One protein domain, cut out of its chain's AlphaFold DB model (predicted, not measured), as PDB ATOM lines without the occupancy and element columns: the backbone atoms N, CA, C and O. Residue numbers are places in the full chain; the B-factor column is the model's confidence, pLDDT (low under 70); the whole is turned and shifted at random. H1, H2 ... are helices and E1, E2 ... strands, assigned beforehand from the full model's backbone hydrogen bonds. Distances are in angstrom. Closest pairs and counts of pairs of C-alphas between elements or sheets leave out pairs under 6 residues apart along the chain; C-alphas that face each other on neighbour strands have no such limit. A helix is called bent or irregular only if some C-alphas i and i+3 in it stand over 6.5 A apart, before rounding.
ATOM      1  N   HIS A  30     104.606 100.484  93.288       62.38
ATOM      2  CA  HIS A  30     104.234 100.092  91.924       62.38
ATOM      3  C   HIS A  30     104.203  98.557  91.853       62.38
ATOM      4  O   HIS A  30     105.210  97.906  92.117       62.38
ATOM      5  N   ALA A  31     103.033  97.968  91.585       71.12
ATOM      6  CA  ALA A  31     102.942  96.547  91.236       71.12
ATOM      7  C   ALA A  31     103.081  96.407  89.728       71.12
ATOM      8  O   ALA A  31     102.477  97.171  88.979       71.12
ATOM      9  N   GLU A  32     103.847  95.416  89.295       81.25
ATOM     10  CA  GLU A  32     104.068  95.160  87.874       81.25
ATOM     11  C   GLU A  32     102.909  94.396  87.240       81.25
ATOM     12  O   GLU A  32     102.645  94.537  86.051       81.25
ATOM     13  N   ALA A  33     102.185  93.617  88.045       88.38
ATOM     14  CA  ALA A  33     100.961  92.956  87.627       88.38
ATOM     15  C   ALA A  33      99.976  92.809  88.789       88.38
ATOM     16  O   ALA A  33     100.317  92.989  89.961       88.38
ATOM     17  N   ARG A  34      98.741  92.448  88.441       91.75
ATOM     18  CA  ARG A  34      97.666  92.108  89.372       91.75
ATOM     19  C   ARG A  34      97.286  90.646  89.167       91.75
ATOM     20  O   ARG A  34      97.178  90.208  88.026       91.75
ATOM     21  N   ALA A  35      97.095  89.911  90.255       93.75
ATOM     22  CA  ALA A  35      96.673  88.513  90.222       93.75
ATOM     23  C   ALA A  35      95.504  88.273  91.179       93.75
ATOM     24  O   ALA A  35      95.233  89.091  92.061       93.75
ATOM     25  N   GLY A  36      94.818  87.143  90.993       94.81
ATOM     26  CA  GLY A  36      93.692  86.727  91.821       94.81
ATOM     27  C   GLY A  36      94.116  86.359  93.244       94.81
ATOM     28  O   GLY A  36      94.509  87.210  94.044       94.81
ATOM     29  N   THR A  37      94.001  85.080  93.592       97.25
ATOM     30  CA  THR A  37      94.267  84.620  94.961       97.25
ATOM     31  C   THR A  37      95.578  83.857  95.067       97.25
ATOM     32  O   THR A  37      95.790  82.887  94.347       97.25
ATOM     33  N   LEU A  38      96.419  84.236  96.030       97.62
ATOM     34  CA  LEU A  38      97.557  83.434  96.477       97.62
ATOM     35  C   LEU A  38      97.160  82.612  97.704       97.62
ATOM     36  O   LEU A  38      96.781  83.190  98.722       97.62
ATOM     37  N   ILE A  39      97.289  81.290  97.633       97.12
ATOM     38  CA  ILE A  39      97.104  80.389  98.776       97.12
ATOM     39  C   ILE A  39      98.460  79.812  99.167       97.12
ATOM     40  O   ILE A  39      99.136  79.169  98.361       97.12
ATOM     41  N   VAL A  40      98.841  80.025 100.421       96.31
ATOM     42  CA  VAL A  40     100.041  79.459 101.032       96.31
ATOM     43  C   VAL A  40      99.600  78.360 101.978       96.31
ATOM     44  O   VAL A  40      98.860  78.620 102.922       96.31
ATOM     45  N   THR A  41     100.040  77.136 101.714       95.12
ATOM     46  CA  THR A  41      99.598  75.944 102.444       95.12
ATOM     47  C   THR A  41     100.787  75.097 102.907       95.12
ATOM     48  O   THR A  41     101.865  75.129 102.304       95.12
ATOM     49  N   PRO A  42     100.645  74.271 103.955       94.00
ATOM     50  CA  PRO A  42     101.625  73.237 104.265       94.00
ATOM     51  C   PRO A  42     101.876  72.313 103.065       94.00
ATOM     52  O   PRO A  42     100.948  71.953 102.339       94.00
ATOM     53  N   GLN A  43     103.130  71.878 102.881       90.88
ATOM     54  CA  GLN A  43     103.530  71.015 101.758       90.88
ATOM     55  C   GLN A  43     102.664  69.746 101.609       90.88
ATOM     56  O   GLN A  43     102.293  69.433 100.475       90.88
ATOM     57  N   PRO A  44     102.297  69.020 102.688       90.50
ATOM     58  CA  PRO A  44     101.452  67.830 102.563       90.50
ATOM     59  C   PRO A  44     100.040  68.135 102.044       90.50
ATOM     60  O   PRO A  44      99.446  67.299 101.367       90.50
ATOM     61  N   LEU A  45      99.521  69.334 102.325       92.94
ATOM     62  CA  LEU A  45      98.164  69.745 101.963       92.94
ATOM     63  C   LEU A  45      98.071  70.313 100.542       92.94
ATOM     64  O   LEU A  45      96.972  70.421 100.008       92.94
ATOM     65  N   LEU A  46      99.196  70.606  99.883       92.56
ATOM     66  CA  LEU A  46      99.209  71.133  98.513       92.56
ATOM     67  C   LEU A  46      98.433  70.233  97.534       92.56
ATOM     68  O   LEU A  46      97.610  70.711  96.757       92.56
ATOM     69  N   ARG A  47      98.653  68.912  97.605       91.44
ATOM     70  CA  ARG A  47      97.946  67.940  96.749       91.44
ATOM     71  C   ARG A  47      96.451  67.897  97.041       91.44
ATOM     72  O   ARG A  47      95.662  67.722  96.116       91.44
ATOM     73  N   GLN A  48      96.077  68.053  98.308       93.25
ATOM     74  CA  GLN A  48      94.680  68.100  98.716       93.25
ATOM     75  C   GLN A  48      94.009  69.363  98.171       93.25
ATOM     76  O   GLN A  48      93.000  69.244  97.492       93.25
ATOM     77  N   TRP A  49      94.610  70.544  98.351       95.19
ATOM     78  CA  TRP A  49      94.115  71.800  97.773       95.19
ATOM     79  C   TRP A  49      93.879  71.700  96.266       95.19
ATOM     80  O   TRP A  49      92.826  72.105  95.778       95.19
ATOM     81  N   ARG A  50      94.830  71.109  95.535       93.81
ATOM     82  CA  ARG A  50      94.696  70.860  94.096       93.81
ATOM     83  C   ARG A  50      93.483  69.981  93.777       93.81
ATOM     84  O   ARG A  50      92.722  70.307  92.870       93.81
ATOM     85  N   ALA A  51      93.316  68.869  94.491       92.94
ATOM     86  CA  ALA A  51      92.202  67.951  94.272       92.94
ATOM     87  C   ALA A  51      90.849  68.615  94.575       92.94
ATOM     88  O   ALA A  51      89.932  68.527  93.768       92.94
ATOM     89  N   GLU A  52      90.753  69.340  95.689       95.31
ATOM     90  CA  GLU A  52      89.539  70.048  96.109       95.31
ATOM     91  C   GLU A  52      89.147  71.142  95.104       95.31
ATOM     92  O   GLU A  52      87.996  71.205  94.676       95.31
ATOM     93  N   LEU A  53      90.105  71.956  94.645       95.12
ATOM     94  CA  LEU A  53      89.865  72.965  93.606       95.12
ATOM     95  C   LEU A  53      89.421  72.331  92.282       95.12
ATOM     96  O   LEU A  53      88.468  72.808  91.671       95.12
ATOM     97  N   SER A  54      90.065  71.240  91.861       94.50
ATOM     98  CA  SER A  54      89.691  70.526  90.634       94.50
ATOM     99  C   SER A  54      88.297  69.902  90.721       94.50
ATOM    100  O   SER A  54      87.592  69.860  89.715       94.50
ATOM    101  N   ASN A  55      87.909  69.402  91.893       95.06
ATOM    102  CA  ASN A  55      86.624  68.736  92.093       95.06
ATOM    103  C   ASN A  55      85.475  69.739  92.223       95.06
ATOM    104  O   ASN A  55      84.416  69.547  91.631       95.06
ATOM    105  N   HIS A  56      85.671  70.797  93.009       94.75
ATOM    106  CA  HIS A  56      84.607  71.741  93.345       94.75
ATOM    107  C   HIS A  56      84.530  72.937  92.401       94.75
ATOM    108  O   HIS A  56      83.494  73.597  92.337       94.75
ATOM    109  N   SER A  57      85.612  73.242  91.686       93.38
ATOM    110  CA  SER A  57      85.690  74.437  90.858       93.38
ATOM    111  C   SER A  57      86.600  74.264  89.630       93.38
ATOM    112  O   SER A  57      87.571  75.013  89.470       93.38
ATOM    113  N   PRO A  58      86.279  73.324  88.718       93.44
ATOM    114  CA  PRO A  58      87.092  73.025  87.534       93.44
ATOM    115  C   PRO A  58      87.257  74.208  86.564       93.44
ATOM    116  O   PRO A  58      88.156  74.201  85.730       93.44
ATOM    117  N   GLN A  59      86.403  75.228  86.661       93.69
ATOM    118  CA  GLN A  59      86.483  76.449  85.861       93.69
ATOM    119  C   GLN A  59      87.599  77.412  86.294       93.69
ATOM    120  O   GLN A  59      87.957  78.292  85.513       93.69
ATOM    121  N   LEU A  60      88.127  77.287  87.520       94.31
ATOM    122  CA  LEU A  60      89.200  78.161  88.000       94.31
ATOM    123  C   LEU A  60      90.538  77.729  87.407       94.31
ATOM    124  O   LEU A  60      90.928  76.562  87.473       94.31
ATOM    125  N   LYS A  61      91.291  78.696  86.893       94.88
ATOM    126  CA  LYS A  61      92.663  78.493  86.434       94.88
ATOM    127  C   LYS A  61      93.588  78.465  87.641       94.88
ATOM    128  O   LYS A  61      93.927  79.509  88.201       94.88
ATOM    129  N   VAL A  62      93.990  77.263  88.033       94.50
ATOM    130  CA  VAL A  62      94.907  77.031  89.153       94.50
ATOM    131  C   VAL A  62      96.324  76.808  88.624       94.50
ATOM    132  O   VAL A  62      96.524  76.078  87.658       94.50
ATOM    133  N   THR A  63      97.317  77.435  89.249       93.38
ATOM    134  CA  THR A  63      98.747  77.211  88.969       93.38
ATOM    135  C   THR A  63      99.499  76.939  90.265       93.38
ATOM    136  O   THR A  63      99.216  77.568  91.286       93.38
ATOM    137  N   GLU A  64     100.478  76.037  90.231       93.19
ATOM    138  CA  GLU A  64     101.369  75.785  91.365       93.19
ATOM    139  C   GLU A  64     102.680  76.573  91.212       93.19
ATOM    140  O   GLU A  64     103.323  76.581  90.163       93.19
ATOM    141  N   TYR A  65     103.099  77.250  92.281       93.50
ATOM    142  CA  TYR A  65     104.376  77.941  92.348       93.50
ATOM    143  C   TYR A  65     105.335  77.244  93.307       93.50
ATOM    144  O   TYR A  65     105.119  77.202  94.523       93.50
ATOM    145  N   HIS A  66     106.435  76.752  92.742       90.19
ATOM    146  CA  HIS A  66     107.445  75.968  93.450       90.19
ATOM    147  C   HIS A  66     108.701  76.766  93.840       90.19
ATOM    148  O   HIS A  66     109.626  76.186  94.399       90.19
ATOM    149  N   GLY A  67     108.748  78.074  93.577       89.25
ATOM    150  CA  GLY A  67     109.893  78.929  93.911       89.25
ATOM    151  C   GLY A  67     110.934  79.048  92.796       89.25
ATOM    152  O   GLY A  67     111.150  78.123  92.010       89.25
ATOM    153  N   LEU A  68     111.613  80.198  92.738       85.31
ATOM    154  CA  LEU A  68     112.621  80.511  91.715       85.31
ATOM    155  C   LEU A  68     113.796  79.530  91.725       85.31
ATOM    156  O   LEU A  68     114.301  79.157  90.667       85.31
ATOM    157  N   LYS A  69     114.222  79.094  92.914       84.31
ATOM    158  CA  LYS A  69     115.320  78.138  93.073       84.31
ATOM    159  C   LYS A  69     115.013  76.819  92.358       84.31
ATOM    160  O   LYS A  69     115.767  76.423  91.473       84.31
ATOM    161  N   HIS A  70     113.878  76.197  92.672       84.81
ATOM    162  CA  HIS A  70     113.467  74.931  92.061       84.81
ATOM    163  C   HIS A  70     113.213  75.060  90.555       84.81
ATOM    164  O   HIS A  70     113.603  74.176  89.795       84.81
ATOM    165  N   LEU A  71     112.643  76.183  90.108       83.38
ATOM    166  CA  LEU A  71     112.480  76.483  88.683       83.38
ATOM    167  C   LEU A  71     113.829  76.547  87.953       83.38
ATOM    168  O   LEU A  71     114.001  75.910  86.917       83.38
ATOM    169  N   SER A  72     114.809  77.265  88.511       82.44
ATOM    170  CA  SER A  72     116.146  77.386  87.912       82.44
ATOM    171  C   SER A  72     116.883  76.043  87.816       82.44
ATOM    172  O   SER A  72     117.562  75.762  86.823       82.44
ATOM    173  N   GLU A  73     116.707  75.177  88.820       83.75
ATOM    174  CA  GLU A  73     117.259  73.822  88.841       83.75
ATOM    175  C   GLU A  73     116.591  72.928  87.785       83.75
ATOM    176  O   GLU A  73     117.289  72.205  87.070       83.75
ATOM    177  N   ALA A  74     115.262  72.995  87.653       82.25
ATOM    178  CA  ALA A  74     114.498  72.226  86.670       82.25
ATOM    179  C   ALA A  74     114.851  72.623  85.228       82.25
ATOM    180  O   ALA A  74     115.075  71.758  84.381       82.25
ATOM    181  N   LEU A  75     115.003  73.920  84.959       80.19
ATOM    182  CA  LEU A  75     115.426  74.436  83.653       80.19
ATOM    183  C   LEU A  75     116.827  73.982  83.272       80.19
ATOM    184  O   LEU A  75     117.052  73.496  82.163       80.19
ATOM    185  N   SER A  76     117.761  74.069  84.221       81.88
ATOM    186  CA  SER A  76     119.130  73.595  84.020       81.88
ATOM    187  C   SER A  76     119.165  72.094  83.695       81.88
ATOM    188  O   SER A  76     119.963  71.650  82.869       81.88
ATOM    189  N   GLN A  77     118.280  71.299  84.307       81.62
ATOM    190  CA  GLN A  77     118.140  69.871  84.009       81.62
ATOM    191  C   GLN A  77     117.510  69.616  82.632       81.62
ATOM    192  O   GLN A  77     118.023  68.771  81.893       81.62
ATOM    193  N   ALA A  78     116.455  70.356  82.277       79.00
ATOM    194  CA  ALA A  78     115.763  70.243  80.996       79.00
ATOM    195  C   ALA A  78     116.695  70.554  79.812       79.00
ATOM    196  O   ALA A  78     116.753  69.781  78.857       79.00
ATOM    197  N   MET A  79     117.504  71.613  79.918       77.56
ATOM    198  CA  MET A  79     118.511  71.956  78.905       77.56
ATOM    199  C   MET A  79     119.640  70.922  78.805       77.56
ATOM    200  O   MET A  79     120.182  70.690  77.729       77.56
ATOM    201  N   SER A  80     119.987  70.252  79.909       77.38
ATOM    202  CA  SER A  80     121.028  69.216  79.930       77.38
ATOM    203  C   SER A  80     120.563  67.867  79.340       77.38
ATOM    204  O   SER A  80     121.332  66.901  79.382       77.38
ATOM    205  N   SER A  81     119.338  67.755  78.807       66.69
ATOM    206  CA  SER A  81     118.710  66.521  78.281       66.69
ATOM    207  C   SER A  81     118.637  65.331  79.258       66.69
ATOM    208  O   SER A  81     118.351  64.198  78.866       66.69
ATOM    209  N   LYS A  82     118.873  65.552  80.559       63.69
ATOM    210  CA  LYS A  82     118.765  64.496  81.573       63.69
ATOM    211  C   LYS A  82     117.288  64.255  81.883       63.69
ATOM    212  O   LYS A  82     116.550  65.200  82.142       63.69
ATOM    213  N   ARG A  83     116.851  62.986  81.879       54.56
ATOM    214  CA  ARG A  83     115.473  62.626  82.263       54.56
ATOM    215  C   ARG A  83     115.158  63.176  83.667       54.56
ATOM    216  O   ARG A  83     115.971  62.962  84.572       54.56
ATOM    217  N   PRO A  84     114.000  63.829  83.862       54.53
ATOM    218  CA  PRO A  84     113.638  64.408  85.148       54.53
ATOM    219  C   PRO A  84     113.494  63.327  86.227       54.53
ATOM    220  O   PRO A  84     113.077  62.191  85.965       54.53
ATOM    221  N   ARG A  85     113.856  63.676  87.466       53.94
ATOM    222  CA  ARG A  85     113.602  62.830  88.640       53.94
ATOM    223  C   ARG A  85     112.103  62.861  88.941       53.94
ATOM    224  O   ARG A  85     111.544  63.923  89.161       53.94
ATOM    225  N   LYS A  86     111.473  61.687  89.012       48.66
ATOM    226  CA  LYS A  86     110.012  61.460  89.025       48.66
ATOM    227  C   LYS A  86     109.223  61.977  90.255       48.66
ATOM    228  O   LYS A  86     108.143  61.461  90.522       48.66
ATOM    229  N   ASN A  87     109.732  62.948  91.018       44.56
ATOM    230  CA  ASN A  87     109.201  63.300  92.344       44.56
ATOM    231  C   ASN A  87     108.734  64.758  92.527       44.56
ATOM    232  O   ASN A  87     108.341  65.104  93.641       44.56
ATOM    233  N   GLN A  88     108.724  65.603  91.496       49.09
ATOM    234  CA  GLN A  88     108.167  66.962  91.588       49.09
ATOM    235  C   GLN A  88     106.998  67.120  90.608       49.09
ATOM    236  O   GLN A  88     106.922  66.405  89.617       49.09
ATOM    237  N   GLY A  89     105.996  67.915  90.996       53.78
ATOM    238  CA  GLY A  89     104.660  67.918  90.397       53.78
ATOM    239  C   GLY A  89     104.662  68.111  88.880       53.78
ATOM    240  O   GLY A  89     105.511  68.811  88.338       53.78
ATOM    241  N   LEU A  90     103.670  67.504  88.220       53.97
ATOM    242  CA  LEU A  90     103.482  67.508  86.762       53.97
ATOM    243  C   LEU A  90     103.585  68.911  86.130       53.97
ATOM    244  O   LEU A  90     104.052  69.025  85.004       53.97
ATOM    245  N   ASP A  91     103.217  69.955  86.877       68.94
ATOM    246  CA  ASP A  91     103.181  71.351  86.427       68.94
ATOM    247  C   ASP A  91     104.581  71.998  86.283       68.94
ATOM    248  O   ASP A  91     104.830  72.785  85.368       68.94
ATOM    249  N   LEU A  92     105.540  71.640  87.149       73.06
ATOM    250  CA  LEU A  92     106.884  72.235  87.143       73.06
ATOM    251  C   LEU A  92     107.724  71.747  85.960       73.06
ATOM    252  O   LEU A  92     108.353  72.545  85.268       73.06
ATOM    253  N   ASP A  93     107.731  70.433  85.733       71.56
ATOM    254  CA  ASP A  93     108.500  69.802  84.657       71.56
ATOM    255  C   ASP A  93     107.911  70.120  83.277       71.56
ATOM    256  O   ASP A  93     108.629  70.154  82.277       71.56
ATOM    257  N   GLU A  94     106.594  70.311  83.186       76.19
ATOM    258  CA  GLU A  94     105.927  70.803  81.979       76.19
ATOM    259  C   GLU A  94     106.345  72.240  81.676       76.19
ATOM    260  O   GLU A  94     106.926  72.487  80.619       76.19
ATOM    261  N   PHE A  95     106.208  73.143  82.648       77.38
ATOM    262  CA  PHE A  95     106.634  74.530  82.492       77.38
ATOM    263  C   PHE A  95     108.121  74.662  82.150       77.38
ATOM    264  O   PHE A  95     108.481  75.393  81.229       77.38
ATOM    265  N   ALA A  96     108.997  73.941  82.855       77.00
ATOM    266  CA  ALA A  96     110.431  73.952  82.588       77.00
ATOM    267  C   ALA A  96     110.754  73.470  81.166       77.00
ATOM    268  O   ALA A  96     111.668  73.997  80.546       77.00
ATOM    269  N   ARG A  97     110.007  72.508  80.610       75.31
ATOM    270  CA  ARG A  97     110.195  72.068  79.216       75.31
ATOM    271  C   ARG A  97     109.737  73.119  78.212       75.31
ATOM    272  O   ARG A  97     110.454  73.366  77.249       75.31
ATOM    273  N   GLU A  98     108.579  73.734  78.443       75.31
ATOM    274  CA  GLU A  98     108.052  74.800  77.581       75.31
ATOM    275  C   GLU A  98     108.992  76.009  77.536       75.31
ATOM    276  O   GLU A  98     109.238  76.585  76.479       75.31
ATOM    277  N   THR A  99     109.562  76.365  78.687       75.50
ATOM    278  CA  THR A  99     110.419  77.546  78.833       75.50
ATOM    279  C   THR A  99     111.896  77.277  78.535       75.50
ATOM    280  O   THR A  99     112.591  78.196  78.105       75.50
ATOM    281  N   ALA A 100     112.381  76.032  78.646       75.06
ATOM    282  CA  ALA A 100     113.759  75.667  78.290       75.06
ATOM    283  C   ALA A 100     114.089  75.920  76.812       75.06
ATOM    284  O   ALA A 100     115.236  76.215  76.490       75.06
ATOM    285  N   ALA A 101     113.101  75.843  75.915       65.75
ATOM    286  CA  ALA A 101     113.292  76.166  74.500       65.75
ATOM    287  C   ALA A 101     113.516  77.670  74.247       65.75
ATOM    288  O   ALA A 101     114.032  78.047  73.199       65.75
ATOM    289  N   VAL A 102     113.114  78.522  75.196       65.62
ATOM    290  CA  VAL A 102     113.079  79.985  75.053       65.62
ATOM    291  C   VAL A 102     114.223  80.666  75.817       65.62
ATOM    292  O   VAL A 102     114.528  81.825  75.550       65.62
ATOM    293  N   MET A 103     114.876  79.983  76.765       63.72
ATOM    294  CA  MET A 103     115.690  80.652  77.787       63.72
ATOM    295  C   MET A 103     117.157  80.210  77.851       63.72
ATOM    296  O   MET A 103     117.462  79.080  78.216       63.72
ATOM    297  N   GLU A 104     118.077  81.166  77.683       61.88
ATOM    298  CA  GLU A 104     119.429  81.110  78.257       61.88
ATOM    299  C   GLU A 104     119.367  81.522  79.742       61.88
ATOM    300  O   GLU A 104     119.542  82.692  80.052       61.88
ATOM    301  N   ASN A 105     119.054  80.605  80.670       61.69
ATOM    302  CA  ASN A 105     119.250  80.740  82.137       61.69
ATOM    303  C   ASN A 105     119.201  82.174  82.751       61.69
ATOM    304  O   ASN A 105     120.064  82.561  83.544       61.69
ATOM    305  N   ASN A 106     118.175  82.970  82.427       74.81
ATOM    306  CA  ASN A 106     118.069  84.374  82.837       74.81
ATOM    307  C   ASN A 106     117.000  84.541  83.932       74.81
ATOM    308  O   ASN A 106     115.803  84.604  83.653       74.81
ATOM    309  N   LEU A 107     117.430  84.606  85.199       73.56
ATOM    310  CA  LEU A 107     116.544  84.707  86.374       73.56
ATOM    311  C   LEU A 107     115.544  85.890  86.328       73.56
ATOM    312  O   LEU A 107     114.381  85.682  86.678       73.56
ATOM    313  N   PRO A 108     115.930  87.114  85.912       79.69
ATOM    314  CA  PRO A 108     114.988  88.204  85.652       79.69
ATOM    315  C   PRO A 108     113.844  87.843  84.699       79.69
ATOM    316  O   PRO A 108     112.685  88.142  84.993       79.69
ATOM    317  N   GLU A 109     114.160  87.172  83.592       81.44
ATOM    318  CA  GLU A 109     113.169  86.789  82.586       81.44
ATOM    319  C   GLU A 109     112.253  85.682  83.119       81.44
ATOM    320  O   GLU A 109     111.042  85.716  82.918       81.44
ATOM    321  N   LEU A 110     112.797  84.757  83.915       81.56
ATOM    322  CA  LEU A 110     111.996  83.774  84.647       81.56
ATOM    323  C   LEU A 110     111.014  84.425  85.614       81.56
ATOM    324  O   LEU A 110     109.842  84.056  85.646       81.56
ATOM    325  N   SER A 111     111.472  85.414  86.382       85.69
ATOM    326  CA  SER A 111     110.603  86.178  87.279       85.69
ATOM    327  C   SER A 111     109.471  86.851  86.495       85.69
ATOM    328  O   SER A 111     108.315  86.767  86.905       85.69
ATOM    329  N   ARG A 112     109.769  87.427  85.322       86.44
ATOM    330  CA  ARG A 112     108.764  88.025  84.432       86.44
ATOM    331  C   ARG A 112     107.737  87.005  83.927       86.44
ATOM    332  O   ARG A 112     106.542  87.254  84.061       86.44
ATOM    333  N   LEU A 113     108.173  85.848  83.424       87.06
ATOM    334  CA  LEU A 113     107.252  84.794  82.977       87.06
ATOM    335  C   LEU A 113     106.342  84.307  84.109       87.06
ATOM    336  O   LEU A 113     105.152  84.078  83.895       87.06
ATOM    337  N   MET A 114     106.877  84.180  85.326       89.44
ATOM    338  CA  MET A 114     106.070  83.799  86.485       89.44
ATOM    339  C   MET A 114     105.014  84.854  86.819       89.44
ATOM    340  O   MET A 114     103.874  84.493  87.091       89.44
ATOM    341  N   ILE A 115     105.359  86.141  86.749       91.44
ATOM    342  CA  ILE A 115     104.411  87.246  86.952       91.44
ATOM    343  C   ILE A 115     103.274  87.183  85.924       91.44
ATOM    344  O   ILE A 115     102.103  87.267  86.296       91.44
ATOM    345  N   GLU A 116     103.599  86.980  84.646       90.75
ATOM    346  CA  GLU A 116     102.599  86.838  83.580       90.75
ATOM    347  C   GLU A 116     101.699  85.619  83.806       90.75
ATOM    348  O   GLU A 116     100.484  85.685  83.607       90.75
ATOM    349  N   ARG A 117     102.279  84.511  84.278       91.75
ATOM    350  CA  ARG A 117     101.532  83.304  84.629       91.75
ATOM    351  C   ARG A 117     100.595  83.535  85.816       91.75
ATOM    352  O   ARG A 117      99.439  83.125  85.753       91.75
ATOM    353  N   PHE A 118     101.054  84.228  86.859       94.69
ATOM    354  CA  PHE A 118     100.231  84.579  88.020       94.69
ATOM    355  C   PHE A 118      99.056  85.476  87.633       94.69
ATOM    356  O   PHE A 118      97.947  85.251  88.101       94.69
ATOM    357  N   ALA A 119      99.272  86.444  86.738       93.25
ATOM    358  CA  ALA A 119      98.221  87.345  86.270       93.25
ATOM    359  C   ALA A 119      97.121  86.637  85.452       93.25
ATOM    360  O   ALA A 119      95.993  87.119  85.387       93.25
ATOM    361  N   ARG A 120      97.437  85.498  84.819       93.19
ATOM    362  CA  ARG A 120      96.479  84.691  84.037       93.19
ATOM    363  C   ARG A 120      95.735  83.643  84.868       93.19
ATOM    364  O   ARG A 120      94.769  83.066  84.365       93.19
ATOM    365  N   ALA A 121      96.212  83.361  86.078       94.00
ATOM    366  CA  ALA A 121      95.623  82.392  86.988       94.00
ATOM    367  C   ALA A 121      94.611  83.066  87.926       94.00
ATOM    368  O   ALA A 121      94.820  84.184  88.399       94.00
ATOM    369  N   ASP A 122      93.539  82.348  88.248       95.31
ATOM    370  CA  ASP A 122      92.587  82.773  89.275       95.31
ATOM    371  C   ASP A 122      93.129  82.452  90.676       95.31
ATOM    372  O   ASP A 122      92.930  83.212  91.631       95.31
ATOM    373  N   VAL A 123      93.849  81.327  90.790       96.75
ATOM    374  CA  VAL A 123      94.445  80.833  92.034       96.75
ATOM    375  C   VAL A 123      95.887  80.398  91.798       96.75
ATOM    376  O   VAL A 123      96.173  79.577  90.926       96.75
ATOM    377  N   VAL A 124      96.795  80.898  92.629       96.88
ATOM    378  CA  VAL A 124      98.183  80.445  92.706       96.88
ATOM    379  C   VAL A 124      98.376  79.714  94.028       96.88
ATOM    380  O   VAL A 124      98.184  80.293  95.097       96.88
ATOM    381  N   LEU A 125      98.746  78.437  93.960       96.50
ATOM    382  CA  LEU A 125      99.071  77.618  95.124       96.50
ATOM    383  C   LEU A 125     100.576  77.628  95.361       96.50
ATOM    384  O   LEU A 125     101.362  77.415  94.441       96.50
ATOM    385  N   THR A 126     100.999  77.811  96.602       95.44
ATOM    386  CA  THR A 126     102.399  77.649  96.997       95.44
ATOM    387  C   THR A 126     102.495  77.154  98.432       95.44
ATOM    388  O   THR A 126     101.480  76.948  99.100       95.44
ATOM    389  N   THR A 127     103.712  76.911  98.913       94.50
ATOM    390  CA  THR A 127     103.923  76.268 100.209       94.50
ATOM    391  C   THR A 127     104.841  77.048 101.130       94.50
ATOM    392  O   THR A 127     105.671  77.844 100.694       94.50
ATOM    393  N   TYR A 128     104.704  76.810 102.436       93.00
ATOM    394  CA  TYR A 128     105.539  77.461 103.447       93.00
ATOM    395  C   TYR A 128     107.059  77.287 103.241       93.00
ATOM    396  O   TYR A 128     107.789  78.265 103.435       93.00
ATOM    397  N   PRO A 129     107.572  76.109 102.819       91.56
ATOM    398  CA  PRO A 129     108.982  75.968 102.451       91.56
ATOM    399  C   PRO A 129     109.395  76.884 101.292       91.56
ATOM    400  O   PRO A 129     110.404  77.573 101.401       91.56
ATOM    401  N   VAL A 130     108.579  76.973 100.234       90.88
ATOM    402  CA  VAL A 130     108.837  77.883  99.104       90.88
ATOM    403  C   VAL A 130     108.852  79.331  99.584       90.88
ATOM    404  O   VAL A 130     109.778  80.073  99.284       90.88
ATOM    405  N   PHE A 131     107.880  79.720 100.410       87.88
ATOM    406  CA  PHE A 131     107.835  81.043 101.033       87.88
ATOM    407  C   PHE A 131     109.099  81.375 101.824       87.88
ATOM    408  O   PHE A 131     109.576  82.505 101.778       87.88
ATOM    409  N   THR A 132     109.641  80.393 102.543       87.44
ATOM    410  CA  THR A 132     110.874  80.545 103.323       87.44
ATOM    411  C   THR A 132     112.073  80.807 102.418       87.44
ATOM    412  O   THR A 132     112.857  81.713 102.708       87.44
ATOM    413  N   ASP A 133     112.183  80.074 101.311       86.88
ATOM    414  CA  ASP A 133     113.248  80.256 100.324       86.88
ATOM    415  C   ASP A 133     113.118  81.602  99.584       86.88
ATOM    416  O   ASP A 133     114.113  82.293  99.351       86.88
ATOM    417  N   GLU A 134     111.888  82.029  99.281       86.00
ATOM    418  CA  GLU A 134     111.593  83.271  98.555       86.00
ATOM    419  C   GLU A 134     111.960  84.547  99.332       86.00
ATOM    420  O   GLU A 134     112.280  85.572  98.727       86.00
ATOM    421  N   VAL A 135     112.025  84.497 100.669       82.38
ATOM    422  CA  VAL A 135     112.473  85.635 101.505       82.38
ATOM    423  C   VAL A 135     113.870  86.109 101.131       82.38
ATOM    424  O   VAL A 135     114.180  87.296 101.246       82.38
ATOM    425  N   HIS A 136     114.734  85.208 100.671       77.88
ATOM    426  CA  HIS A 136     116.084  85.574 100.250       77.88
ATOM    427  C   HIS A 136     116.096  86.444  98.984       77.88
ATOM    428  O   HIS A 136     117.047  87.200  98.775       77.88
ATOM    429  N   TYR A 137     115.017  86.396  98.204       74.06
ATOM    430  CA  TYR A 137     114.753  87.237  97.038       74.06
ATOM    431  C   TYR A 137     113.854  88.435  97.384       74.06
ATOM    432  O   TYR A 137     113.419  89.168  96.501       74.06
ATOM    433  N   ALA A 138     113.546  88.659  98.664       64.75
ATOM    434  CA  ALA A 138     112.632  89.711  99.094       64.75
ATOM    435  C   ALA A 138     113.301  91.059  99.382       64.75
ATOM    436  O   ALA A 138     112.599  92.016  99.706       64.75
ATOM    437  N   SER A 139     114.632  91.144  99.343       62.03
ATOM    438  CA  SER A 139     115.345  92.409  99.532       62.03
ATOM    439  C   SER A 139     115.784  92.969  98.180       62.03
ATOM    440  O   SER A 139     116.572  92.304  97.502       62.03
ATOM    441  N   PRO A 140     115.375  94.202  97.822       53.38
ATOM    442  CA  PRO A 140     116.131  94.963  96.846       53.38
ATOM    443  C   PRO A 140     117.545  95.096  97.409       53.38
ATOM    444  O   PRO A 140     117.723  95.295  98.614       53.38
ATOM    445  N   SER A 141     118.548  94.871  96.569       47.94
ATOM    446  CA  SER A 141     119.969  95.008  96.885       47.94
ATOM    447  C   SER A 141     120.229  96.200  97.829       47.94
ATOM    448  O   SER A 141     120.272  97.331  97.368       47.94
ATOM    449  N   GLY A 142     120.362  95.970  99.146       45.16
ATOM    450  CA  GLY A 142     120.628  97.057 100.103       45.16
ATOM    451  C   GLY A 142     120.271  96.816 101.573       45.16
ATOM    452  O   GLY A 142     121.023  97.252 102.434       45.16
ATOM    453  N   VAL A 156     120.309  90.787  93.076       61.03
ATOM    454  CA  VAL A 156     119.449  89.614  93.274       61.03
ATOM    455  C   VAL A 156     118.044  90.011  92.809       61.03
ATOM    456  O   VAL A 156     117.505  90.976  93.351       61.03
ATOM    457  N   PRO A 157     117.461  89.335  91.803       64.62
ATOM    458  CA  PRO A 157     116.133  89.680  91.322       64.62
ATOM    459  C   PRO A 157     115.101  89.475  92.431       64.62
ATOM    460  O   PRO A 157     115.186  88.521  93.207       64.62
ATOM    461  N   GLN A 158     114.133  90.387  92.495       76.75
ATOM    462  CA  GLN A 158     113.063  90.326  93.480       76.75
ATOM    463  C   GLN A 158     112.142  89.130  93.195       76.75
ATOM    464  O   GLN A 158     111.844  88.824  92.033       76.75
ATOM    465  N   SER A 159     111.677  88.474  94.260       87.88
ATOM    466  CA  SER A 159     110.681  87.400  94.178       87.88
ATOM    467  C   SER A 159     109.473  87.842  93.337       87.88
ATOM    468  O   SER A 159     108.923  88.922  93.597       87.88
ATOM    469  N   PRO A 160     109.003  87.034  92.366       91.06
ATOM    470  CA  PRO A 160     107.840  87.382  91.552       91.06
ATOM    471  C   PRO A 160     106.576  87.545  92.408       91.06
ATOM    472  O   PRO A 160     105.720  88.359  92.075       91.06
ATOM    473  N   LEU A 161     106.487  86.862  93.559       92.56
ATOM    474  CA  LEU A 161     105.368  86.999  94.497       92.56
ATOM    475  C   LEU A 161     105.224  88.421  95.065       92.56
ATOM    476  O   LEU A 161     104.116  88.824  95.407       92.56
ATOM    477  N   LEU A 162     106.327  89.172  95.168       90.94
ATOM    478  CA  LEU A 162     106.355  90.537  95.714       90.94
ATOM    479  C   LEU A 162     106.156  91.620  94.648       90.94
ATOM    480  O   LEU A 162     105.865  92.764  94.984       90.94
ATOM    481  N   ARG A 163     106.336  91.266  93.371       89.62
ATOM    482  CA  ARG A 163     106.148  92.165  92.218       89.62
ATOM    483  C   ARG A 163     104.690  92.205  91.751       89.62
ATOM    484  O   ARG A 163     104.315  93.068  90.958       89.62
ATOM    485  N   VAL A 164     103.868  91.295  92.269       91.69
ATOM    486  CA  VAL A 164     102.434  91.191  92.001       91.69
ATOM    487  C   VAL A 164     101.634  91.780  93.156       91.69
ATOM    488  O   VAL A 164     101.924  91.536  94.326       91.69
ATOM    489  N   LEU A 165     100.596  92.540  92.814       93.31
ATOM    490  CA  LEU A 165      99.538  92.913  93.737       93.31
ATOM    491  C   LEU A 165      98.449  91.829  93.702       93.31
ATOM    492  O   LEU A 165      97.884  91.541  92.648       93.31
ATOM    493  N   TRP A 166      98.172  91.219  94.850       94.88
ATOM    494  CA  TRP A 166      97.210  90.125  94.987       94.88
ATOM    495  C   TRP A 166      95.835  90.639  95.400       94.88
ATOM    496  O   TRP A 166      95.718  91.476  96.297       94.88
ATOM    497  N   TRP A 167      94.769  90.103  94.810       95.25
ATOM    498  CA  TRP A 167      93.417  90.417  95.273       95.25
ATOM    499  C   TRP A 167      93.238  89.908  96.697       95.25
ATOM    500  O   TRP A 167      92.741  90.604  97.585       95.25
ATOM    501  N   ARG A 168      93.727  88.690  96.934       95.19
ATOM    502  CA  ARG A 168      93.672  88.050  98.235       95.19
ATOM    503  C   ARG A 168      94.890  87.179  98.478       95.19
ATOM    504  O   ARG A 168      95.323  86.444  97.597       95.19
ATOM    505  N   THR A 169      95.382  87.203  99.706       95.81
ATOM    506  CA  THR A 169      96.321  86.213 100.238       95.81
ATOM    507  C   THR A 169      95.610  85.361 101.280       95.81
ATOM    508  O   THR A 169      94.967  85.908 102.174       95.81
ATOM    509  N   VAL A 170      95.724  84.039 101.175       96.50
ATOM    510  CA  VAL A 170      95.178  83.066 102.130       96.50
ATOM    511  C   VAL A 170      96.331  82.262 102.713       96.50
ATOM    512  O   VAL A 170      97.075  81.615 101.981       96.50
ATOM    513  N   MET A 171      96.477  82.308 104.030       95.44
ATOM    514  CA  MET A 171      97.470  81.546 104.781       95.44
ATOM    515  C   MET A 171      96.741  80.388 105.459       95.44
ATOM    516  O   MET A 171      96.018  80.613 106.430       95.44
ATOM    517  N   ASP A 172      96.865  79.184 104.904       94.94
ATOM    518  CA  ASP A 172      96.223  77.979 105.432       94.94
ATOM    519  C   ASP A 172      97.060  77.335 106.536       94.94
ATOM    520  O   ASP A 172      98.283  77.293 106.461       94.94
ATOM    521  N   GLU A 173      96.383  76.827 107.562       92.50
ATOM    522  CA  GLU A 173      96.976  76.459 108.846       92.50
ATOM    523  C   GLU A 173      97.909  77.574 109.358       92.50
ATOM    524  O   GLU A 173      99.076  77.352 109.680       92.50
ATOM    525  N   ALA A 174      97.371  78.803 109.421       90.12
ATOM    526  CA  ALA A 174      98.108  80.045 109.673       90.12
ATOM    527  C   ALA A 174      98.998  80.039 110.930       90.12
ATOM    528  O   ALA A 174      99.994  80.759 110.973       90.12
ATOM    529  N   GLN A 175      98.704  79.194 111.923       88.00
ATOM    530  CA  GLN A 175      99.571  78.966 113.084       88.00
ATOM    531  C   GLN A 175     100.977  78.466 112.694       88.00
ATOM    532  O   GLN A 175     101.936  78.647 113.439       88.00
ATOM    533  N   MET A 176     101.132  77.871 111.506       85.31
ATOM    534  CA  MET A 176     102.414  77.428 110.952       85.31
ATOM    535  C   MET A 176     103.271  78.564 110.394       85.31
ATOM    536  O   MET A 176     104.476  78.374 110.225       85.31
ATOM    537  N   ALA A 177     102.696  79.746 110.136       77.56
ATOM    538  CA  ALA A 177     103.475  80.913 109.721       77.56
ATOM    539  C   ALA A 177     104.512  81.320 110.785       77.56
ATOM    540  O   ALA A 177     105.500  81.981 110.463       77.56
ATOM    541  N   GLY A 178     104.349  80.843 112.023       70.12
ATOM    542  CA  GLY A 178     105.325  80.966 113.094       70.12
ATOM    543  C   GLY A 178     105.407  82.379 113.656       70.12
ATOM    544  O   GLY A 178     104.513  83.201 113.470       70.12
ATOM    545  N   SER A 179     106.502  82.656 114.366       69.81
ATOM    546  CA  SER A 179     106.709  83.955 115.004       69.81
ATOM    547  C   SER A 179     106.967  85.080 114.004       69.81
ATOM    548  O   SER A 179     107.406  84.820 112.888       69.81
ATOM    549  N   GLN A 180     106.827  86.346 114.413       60.78
ATOM    550  CA  GLN A 180     107.286  87.507 113.618       60.78
ATOM    551  C   GLN A 180     108.711  87.395 113.054       60.78
ATOM    552  O   GLN A 180     109.033  88.030 112.053       60.78
ATOM    553  N   ILE A 181     109.586  86.636 113.717       63.12
ATOM    554  CA  ILE A 181     110.990  86.472 113.318       63.12
ATOM    555  C   ILE A 181     111.111  85.438 112.187       63.12
ATOM    556  O   ILE A 181     112.112  85.406 111.463       63.12
ATOM    557  N   SER A 182     110.089  84.600 112.002       79.25
ATOM    558  CA  SER A 182     110.094  83.565 110.984       79.25
ATOM    559  C   SER A 182     110.259  84.183 109.593       79.25
ATOM    560  O   SER A 182     109.808  85.291 109.286       79.25
ATOM    561  N   SER A 183     110.957  83.463 108.720       82.94
ATOM    562  CA  SER A 183     111.073  83.853 107.315       82.94
ATOM    563  C   SER A 183     109.687  83.971 106.671       82.94
ATOM    564  O   SER A 183     109.411  84.960 106.002       82.94
ATOM    565  N   VAL A 184     108.775  83.042 106.962       85.94
ATOM    566  CA  VAL A 184     107.402  83.063 106.435       85.94
ATOM    567  C   VAL A 184     106.659  84.345 106.816       85.94
ATOM    568  O   VAL A 184     106.105  84.995 105.932       85.94
ATOM    569  N   ALA A 185     106.679  84.740 108.091       84.56
ATOM    570  CA  ALA A 185     106.007  85.949 108.562       84.56
ATOM    571  C   ALA A 185     106.584  87.203 107.887       84.56
ATOM    572  O   ALA A 185     105.832  88.052 107.408       84.56
ATOM    573  N   ARG A 186     107.916  87.276 107.757       85.25
ATOM    574  CA  ARG A 186     108.594  88.367 107.039       85.25
ATOM    575  C   ARG A 186     108.223  88.415 105.557       85.25
ATOM    576  O   ARG A 186     108.050  89.506 105.023       85.25
ATOM    577  N   MET A 187     108.088  87.266 104.891       88.25
ATOM    578  CA  MET A 187     107.620  87.217 103.500       88.25
ATOM    579  C   MET A 187     106.180  87.702 103.389       88.25
ATOM    580  O   MET A 187     105.870  88.551 102.559       88.25
ATOM    581  N   ALA A 188     105.306  87.177 104.247       89.31
ATOM    582  CA  ALA A 188     103.882  87.461 104.220       89.31
ATOM    583  C   ALA A 188     103.583  88.949 104.445       89.31
ATOM    584  O   ALA A 188     102.733  89.511 103.758       89.31
ATOM    585  N   GLN A 189     104.335  89.600 105.339       85.75
ATOM    586  CA  GLN A 189     104.256  91.046 105.571       85.75
ATOM    587  C   GLN A 189     104.721  91.879 104.369       85.75
ATOM    588  O   GLN A 189     104.252  92.997 104.193       85.75
ATOM    589  N   ARG A 190     105.630  91.352 103.537       87.31
ATOM    590  CA  ARG A 190     106.137  92.043 102.338       87.31
ATOM    591  C   ARG A 190     105.257  91.864 101.109       87.31
ATOM    592  O   ARG A 190     105.393  92.637 100.162       87.31
ATOM    593  N   LEU A 191     104.390  90.851 101.084       90.19
ATOM    594  CA  LEU A 191     103.410  90.712 100.009       90.19
ATOM    595  C   LEU A 191     102.557  91.972  99.934       90.19
ATOM    596  O   LEU A 191     102.395  92.695 100.915       90.19
ATOM    597  N   ARG A 192     101.923  92.194  98.794       90.38
ATOM    598  CA  ARG A 192     100.919  93.242  98.651       90.38
ATOM    599  C   ARG A 192      99.595  92.594  98.328       90.38
ATOM    600  O   ARG A 192      99.502  91.857  97.349       90.38
ATOM    601  N   SER A 193      98.592  92.833  99.163       92.19
ATOM    602  CA  SER A 193      97.255  92.300  98.945       92.19
ATOM    603  C   SER A 193      96.170  93.272  99.380       92.19
ATOM    604  O   SER A 193      96.375  94.066 100.295       92.19
ATOM    605  N   VAL A 194      95.016  93.219  98.708       92.12
ATOM    606  CA  VAL A 194      93.812  93.956  99.138       92.12
ATOM    607  C   VAL A 194      93.174  93.263 100.337       92.12
ATOM    608  O   VAL A 194      92.760  93.909 101.294       92.12
ATOM    609  N   HIS A 195      93.132  91.932 100.306       93.00
ATOM    610  CA  HIS A 195      92.578  91.120 101.378       93.00
ATOM    611  C   HIS A 195      93.617  90.135 101.921       93.00
ATOM    612  O   HIS A 195      94.242  89.400 101.156       93.00
ATOM    613  N   SER A 196      93.757  90.061 103.246       93.12
ATOM    614  CA  SER A 196      94.593  89.062 103.919       93.12
ATOM    615  C   SER A 196      93.729  88.158 104.789       93.12
ATOM    616  O   SER A 196      92.977  88.644 105.628       93.12
ATOM    617  N   TRP A 197      93.813  86.849 104.563       94.31
ATOM    618  CA  TRP A 197      93.039  85.835 105.268       94.31
ATOM    619  C   TRP A 197      93.978  84.842 105.941       94.31
ATOM    620  O   TRP A 197      94.883  84.298 105.309       94.31
ATOM    621  N   ALA A 198      93.723  84.579 107.217       93.44
ATOM    622  CA  ALA A 198      94.367  83.532 107.991       93.44
ATOM    623  C   ALA A 198      93.326  82.447 108.277       93.44
ATOM    624  O   ALA A 198      92.297  82.719 108.892       93.44
ATOM    625  N   VAL A 199      93.580  81.226 107.813       93.50
ATOM    626  CA  VAL A 199      92.694  80.076 108.008       93.50
ATOM    627  C   VAL A 199      93.402  79.117 108.949       93.50
ATOM    628  O   VAL A 199      94.480  78.620 108.648       93.50
ATOM    629  N   THR A 200      92.834  78.883 110.127       90.81
ATOM    630  CA  THR A 200      93.444  78.026 111.148       90.81
ATOM    631  C   THR A 200      92.367  77.385 112.008       90.81
ATOM    632  O   THR A 200      91.361  78.012 112.327       90.81
ATOM    633  N   GLY A 201      92.564  76.115 112.372       87.81
ATOM    634  CA  GLY A 201      91.730  75.458 113.384       87.81
ATOM    635  C   GLY A 201      92.162  75.751 114.824       87.81
ATOM    636  O   GLY A 201      91.427  75.431 115.753       87.81
ATOM    637  N   THR A 202      93.353  76.320 115.015       88.12
ATOM    638  CA  THR A 202      93.994  76.527 116.320       88.12
ATOM    639  C   THR A 202      94.722  77.876 116.318       88.12
ATOM    640  O   THR A 202      95.947  77.907 116.175       88.12
ATOM    641  N   PRO A 203      93.991  79.002 116.427       83.44
ATOM    642  CA  PRO A 203      94.590  80.335 116.351       83.44
ATOM    643  C   PRO A 203      95.507  80.651 117.540       83.44
ATOM    644  O   PRO A 203      96.425  81.452 117.406       83.44
ATOM    645  N   ILE A 204      95.277  80.019 118.694       86.69
ATOM    646  CA  ILE A 204      96.116  80.167 119.885       86.69
ATOM    647  C   ILE A 204      96.977  78.916 120.001       86.69
ATOM    648  O   ILE A 204      96.468  77.816 120.222       86.69
ATOM    649  N   GLY A 205      98.277  79.096 119.801       82.12
ATOM    650  CA  GLY A 205      99.270  78.051 119.963       82.12
ATOM    651  C   GLY A 205      99.905  78.068 121.359       82.12
ATOM    652  O   GLY A 205      99.375  78.665 122.302       82.12
ATOM    653  N   PRO A 206     101.071  77.417 121.510       81.75
ATOM    654  CA  PRO A 206     101.786  77.328 122.781       81.75
ATOM    655  C   PRO A 206     102.289  78.672 123.323       81.75
ATOM    656  O   PRO A 206     102.656  78.738 124.493       81.75
ATOM    657  N   ARG A 207     102.354  79.722 122.491       80.25
ATOM    658  CA  ARG A 207     102.853  81.049 122.885       80.25
ATOM    659  C   ARG A 207     101.727  81.994 123.310       80.25
ATOM    660  O   ARG A 207     101.995  83.142 123.643       80.25
ATOM    661  N   GLY A 208     100.478  81.524 123.322       84.44
ATOM    662  CA  GLY A 208      99.351  82.268 123.876       84.44
ATOM    663  C   GLY A 208      99.091  83.581 123.136       84.44
ATOM    664  O   GLY A 208      98.751  83.583 121.954       84.44
ATOM    665  N   GLU A 209      99.238  84.702 123.840       84.44
ATOM    666  CA  GLU A 209      98.980  86.047 123.310       84.44
ATOM    667  C   GLU A 209      99.901  86.437 122.146       84.44
ATOM    668  O   GLU A 209      99.456  87.094 121.203       84.44
ATOM    669  N   ASP A 210     101.151  85.969 122.146       83.19
ATOM    670  CA  ASP A 210     102.096  86.255 121.066       83.19
ATOM    671  C   ASP A 210     101.642  85.642 119.734       83.19
ATOM    672  O   ASP A 210     101.819  86.255 118.681       83.19
ATOM    673  N   ASP A 211     101.014  84.461 119.767       85.00
ATOM    674  CA  ASP A 211     100.471  83.815 118.566       85.00
ATOM    675  C   ASP A 211      99.323  84.645 117.965       85.00
ATOM    676  O   ASP A 211      99.265  84.833 116.749       85.00
ATOM    677  N   LEU A 212      98.455  85.217 118.808       85.31
ATOM    678  CA  LEU A 212      97.385  86.114 118.357       85.31
ATOM    679  C   LEU A 212      97.949  87.387 117.736       85.31
ATOM    680  O   LEU A 212      97.499  87.823 116.678       85.31
ATOM    681  N   VAL A 213      98.960  87.976 118.369       84.62
ATOM    682  CA  VAL A 213      99.619  89.181 117.868       84.62
ATOM    683  C   VAL A 213     100.318  88.919 116.528       84.62
ATOM    684  O   VAL A 213     100.286  89.771 115.636       84.62
ATOM    685  N   ASP A 214     100.919  87.744 116.350       84.50
ATOM    686  CA  ASP A 214     101.522  87.326 115.083       84.50
ATOM    687  C   ASP A 214     100.459  87.126 113.985       84.50
ATOM    688  O   ASP A 214     100.639  87.608 112.861       84.50
ATOM    689  N   LEU A 215      99.317  86.510 114.311       87.88
ATOM    690  CA  LEU A 215      98.182  86.362 113.391       87.88
ATOM    691  C   LEU A 215      97.566  87.709 112.996       87.88
ATOM    692  O   LEU A 215      97.296  87.935 111.818       87.88
ATOM    693  N   LEU A 216      97.379  88.635 113.939       87.62
ATOM    694  CA  LEU A 216      96.852  89.971 113.643       87.62
ATOM    695  C   LEU A 216      97.767  90.740 112.687       87.62
ATOM    696  O   LEU A 216      97.290  91.395 111.759       87.62
ATOM    697  N   ARG A 217      99.087  90.600 112.841       84.06
ATOM    698  CA  ARG A 217     100.039  91.168 111.880       84.06
ATOM    699  C   ARG A 217      99.973  90.502 110.512       84.06
ATOM    700  O   ARG A 217     100.099  91.194 109.507       84.06
ATOM    701  N   LEU A 218      99.761  89.187 110.450       86.31
ATOM    702  CA  LEU A 218      99.544  88.473 109.186       86.31
ATOM    703  C   LEU A 218      98.287  88.980 108.461       86.31
ATOM    704  O   LEU A 218      98.275  89.128 107.237       86.31
ATOM    705  N   LEU A 219      97.251  89.315 109.228       88.56
ATOM    706  CA  LEU A 219      96.028  89.961 108.753       88.56
ATOM    707  C   LEU A 219      96.208  91.456 108.431       88.56
ATOM    708  O   LEU A 219      95.262  92.087 107.971       88.56
ATOM    709  N   ARG A 220      97.415  92.012 108.623       83.94
ATOM    710  CA  ARG A 220      97.751  93.439 108.454       83.94
ATOM    711  C   ARG A 220      96.912  94.377 109.325       83.94
ATOM    712  O   ARG A 220      96.683  95.524 108.957       83.94
ATOM    713  N   VAL A 221      96.456  93.898 110.476       83.38
ATOM    714  CA  VAL A 221      95.787  94.741 111.465       83.38
ATOM    715  C   VAL A 221      96.852  95.522 112.225       83.38
ATOM    716  O   VAL A 221      97.841  94.941 112.686       83.38
ATOM    717  N   ASP A 222      96.658  96.835 112.368       75.00
ATOM    718  CA  ASP A 222      97.534  97.640 113.213       75.00
ATOM    719  C   ASP A 222      97.385  97.199 114.676       75.00
ATOM    720  O   ASP A 222      96.325  97.311 115.296       75.00
ATOM    721  N   THR A 223      98.472  96.652 115.214       71.50
ATOM    722  CA  THR A 223      98.547  96.172 116.598       71.50
ATOM    723  C   THR A 223      99.205  97.189 117.529       71.50
ATOM    724  O   THR A 223      99.253  96.946 118.736       71.50
ATOM    725  N   ALA A 224      99.691  98.330 117.017       69.62
ATOM    726  CA  ALA A 224     100.283  99.388 117.833       69.62
ATOM    727  C   ALA A 224      99.348  99.882 118.956       69.62
ATOM    728  O   ALA A 224      99.829  99.970 120.089       69.62
ATOM    729  N   PRO A 225      98.029 100.079 118.728       65.94
ATOM    730  CA  PRO A 225      97.108 100.531 119.776       65.94
ATOM    731  C   PRO A 225      96.985  99.574 120.969       65.94
ATOM    732  O   PRO A 225      96.641  99.990 122.067       65.94
ATOM    733  N   TRP A 226      97.266  98.285 120.768       63.22
ATOM    734  CA  TRP A 226      97.116  97.247 121.793       63.22
ATOM    735  C   TRP A 226      98.394  97.048 122.616       63.22
ATOM    736  O   TRP A 226      98.346  96.508 123.717       63.22
ATOM    737  N   ARG A 227      99.546  97.497 122.099       57.44
ATOM    738  CA  ARG A 227     100.864  97.348 122.741       57.44
ATOM    739  C   ARG A 227     101.175  98.448 123.754       57.44
ATOM    740  O   ARG A 227     101.966  98.221 124.660       57.44
ATOM    741  N   SER A 228     100.568  99.624 123.605       58.69
ATOM    742  CA  SER A 228     100.751 100.782 124.491       58.69
ATOM    743  C   SER A 228      99.786 100.815 125.686       58.69
ATOM    744  O   SER A 228      99.771 101.796 126.421       58.69
TER     745      SER A 228
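This is residues 30 to 142 and 156 to 228 of the 259 residues of the protein "E3 ubiquitin-protein ligase SHPRH" of Tetraselmis sp. GSL018 (UniProt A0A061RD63). A twisted sheet of five parallel strands stands in the middle of three layers, with H1 over one face and H4, H5 and H9 over the other. H2 and H3 form a clump at the E2 side, while H9 and then H10 lie at the E5 side. The 186 printed residues, with ten named helices and five named strands, run E1 H1 E2 H2 H3 H4 E3 H5 H6 E4 H7 H8 E5 H9 H10; the sheet's order is E2 E3 E1 E4 E5, and the class is mixed. The whole is compact, with a radius of gyration of the C-alphas of 17.2 A and spans of 59 by 44 by 28 A.

E1, residues 33 to 41, bends by 67 degrees at residue 36. H1, residues 43 to 56, is on the sheet at a height of 9.1 A and is only just irregular, C-alphas 44 and 47 being 6.8 A apart. E1, H1 and E2, residues 62 to 64, form a split strand-helix-strand unit, two parallel strands with E3, residues 123 to 127, between them, and a right-handed crossover. N 63 and O 123 are 3.0 A apart, N 39 and O 124 2.9 A. H2, residues 68 to 79, touches H3, residues 90 to 100, at a steep tilt of 64 degrees, closest at C-alphas of Leu 75 and Ala 96, 5.1 A. H4, residues 107 to 120, is on the sheet; C-alphas of Ala 35 and Ala 119 are its closest to E1, 4.4 A. E2, H2 H3 H4 and E3 form a strand-helix-strand unit, neighbour strands with helices between. H5, residues 128 to 137, touches H8, residues 183 to 190, closest at C-alphas of Thr 132 and Ser 183, 5.2 A. H6, residues 160 to 163, touches H4, closest at C-alphas of Ser 111 and Pro 160, 5.2 A. E4, residues 164 to 172, H7, residues 174 to 177, H8 and E5, residues 192 to 199, form another unit, right-handed. N 38 and O 168 are 2.9 A apart, N 169 and O 195 2.9 A. H9, residues 209 to 218, is on the face opposite to H1; H10, residues 224 to 227, touches no helix. Every O i to N i+4 pair is within hydrogen-bond range in H2, H3, H4, H8 and H9, against 8 of 10 in H1 and 4 of 6 in H5; H6, H7 and H10 are too short.

E1 begins at C-alpha 33 (100.961, 92.956, 87.627) and is 22.6 A long; H1 is 20.7 A, H4 20.2 A and E4 19.8 A. H10 ends at C-alpha 227 (100.864, 97.348, 122.741).

The farthest C-alphas, of Ser 81 and Ser 228, are 60.3 A apart. Residues 143 to 155 are not printed, with 10.2 A across the cut. Of the links printed whole, no link is long. Mean pLDDT of the printed part is 82.8, with residues 81 to 91 and 224 to 228 among those under 70.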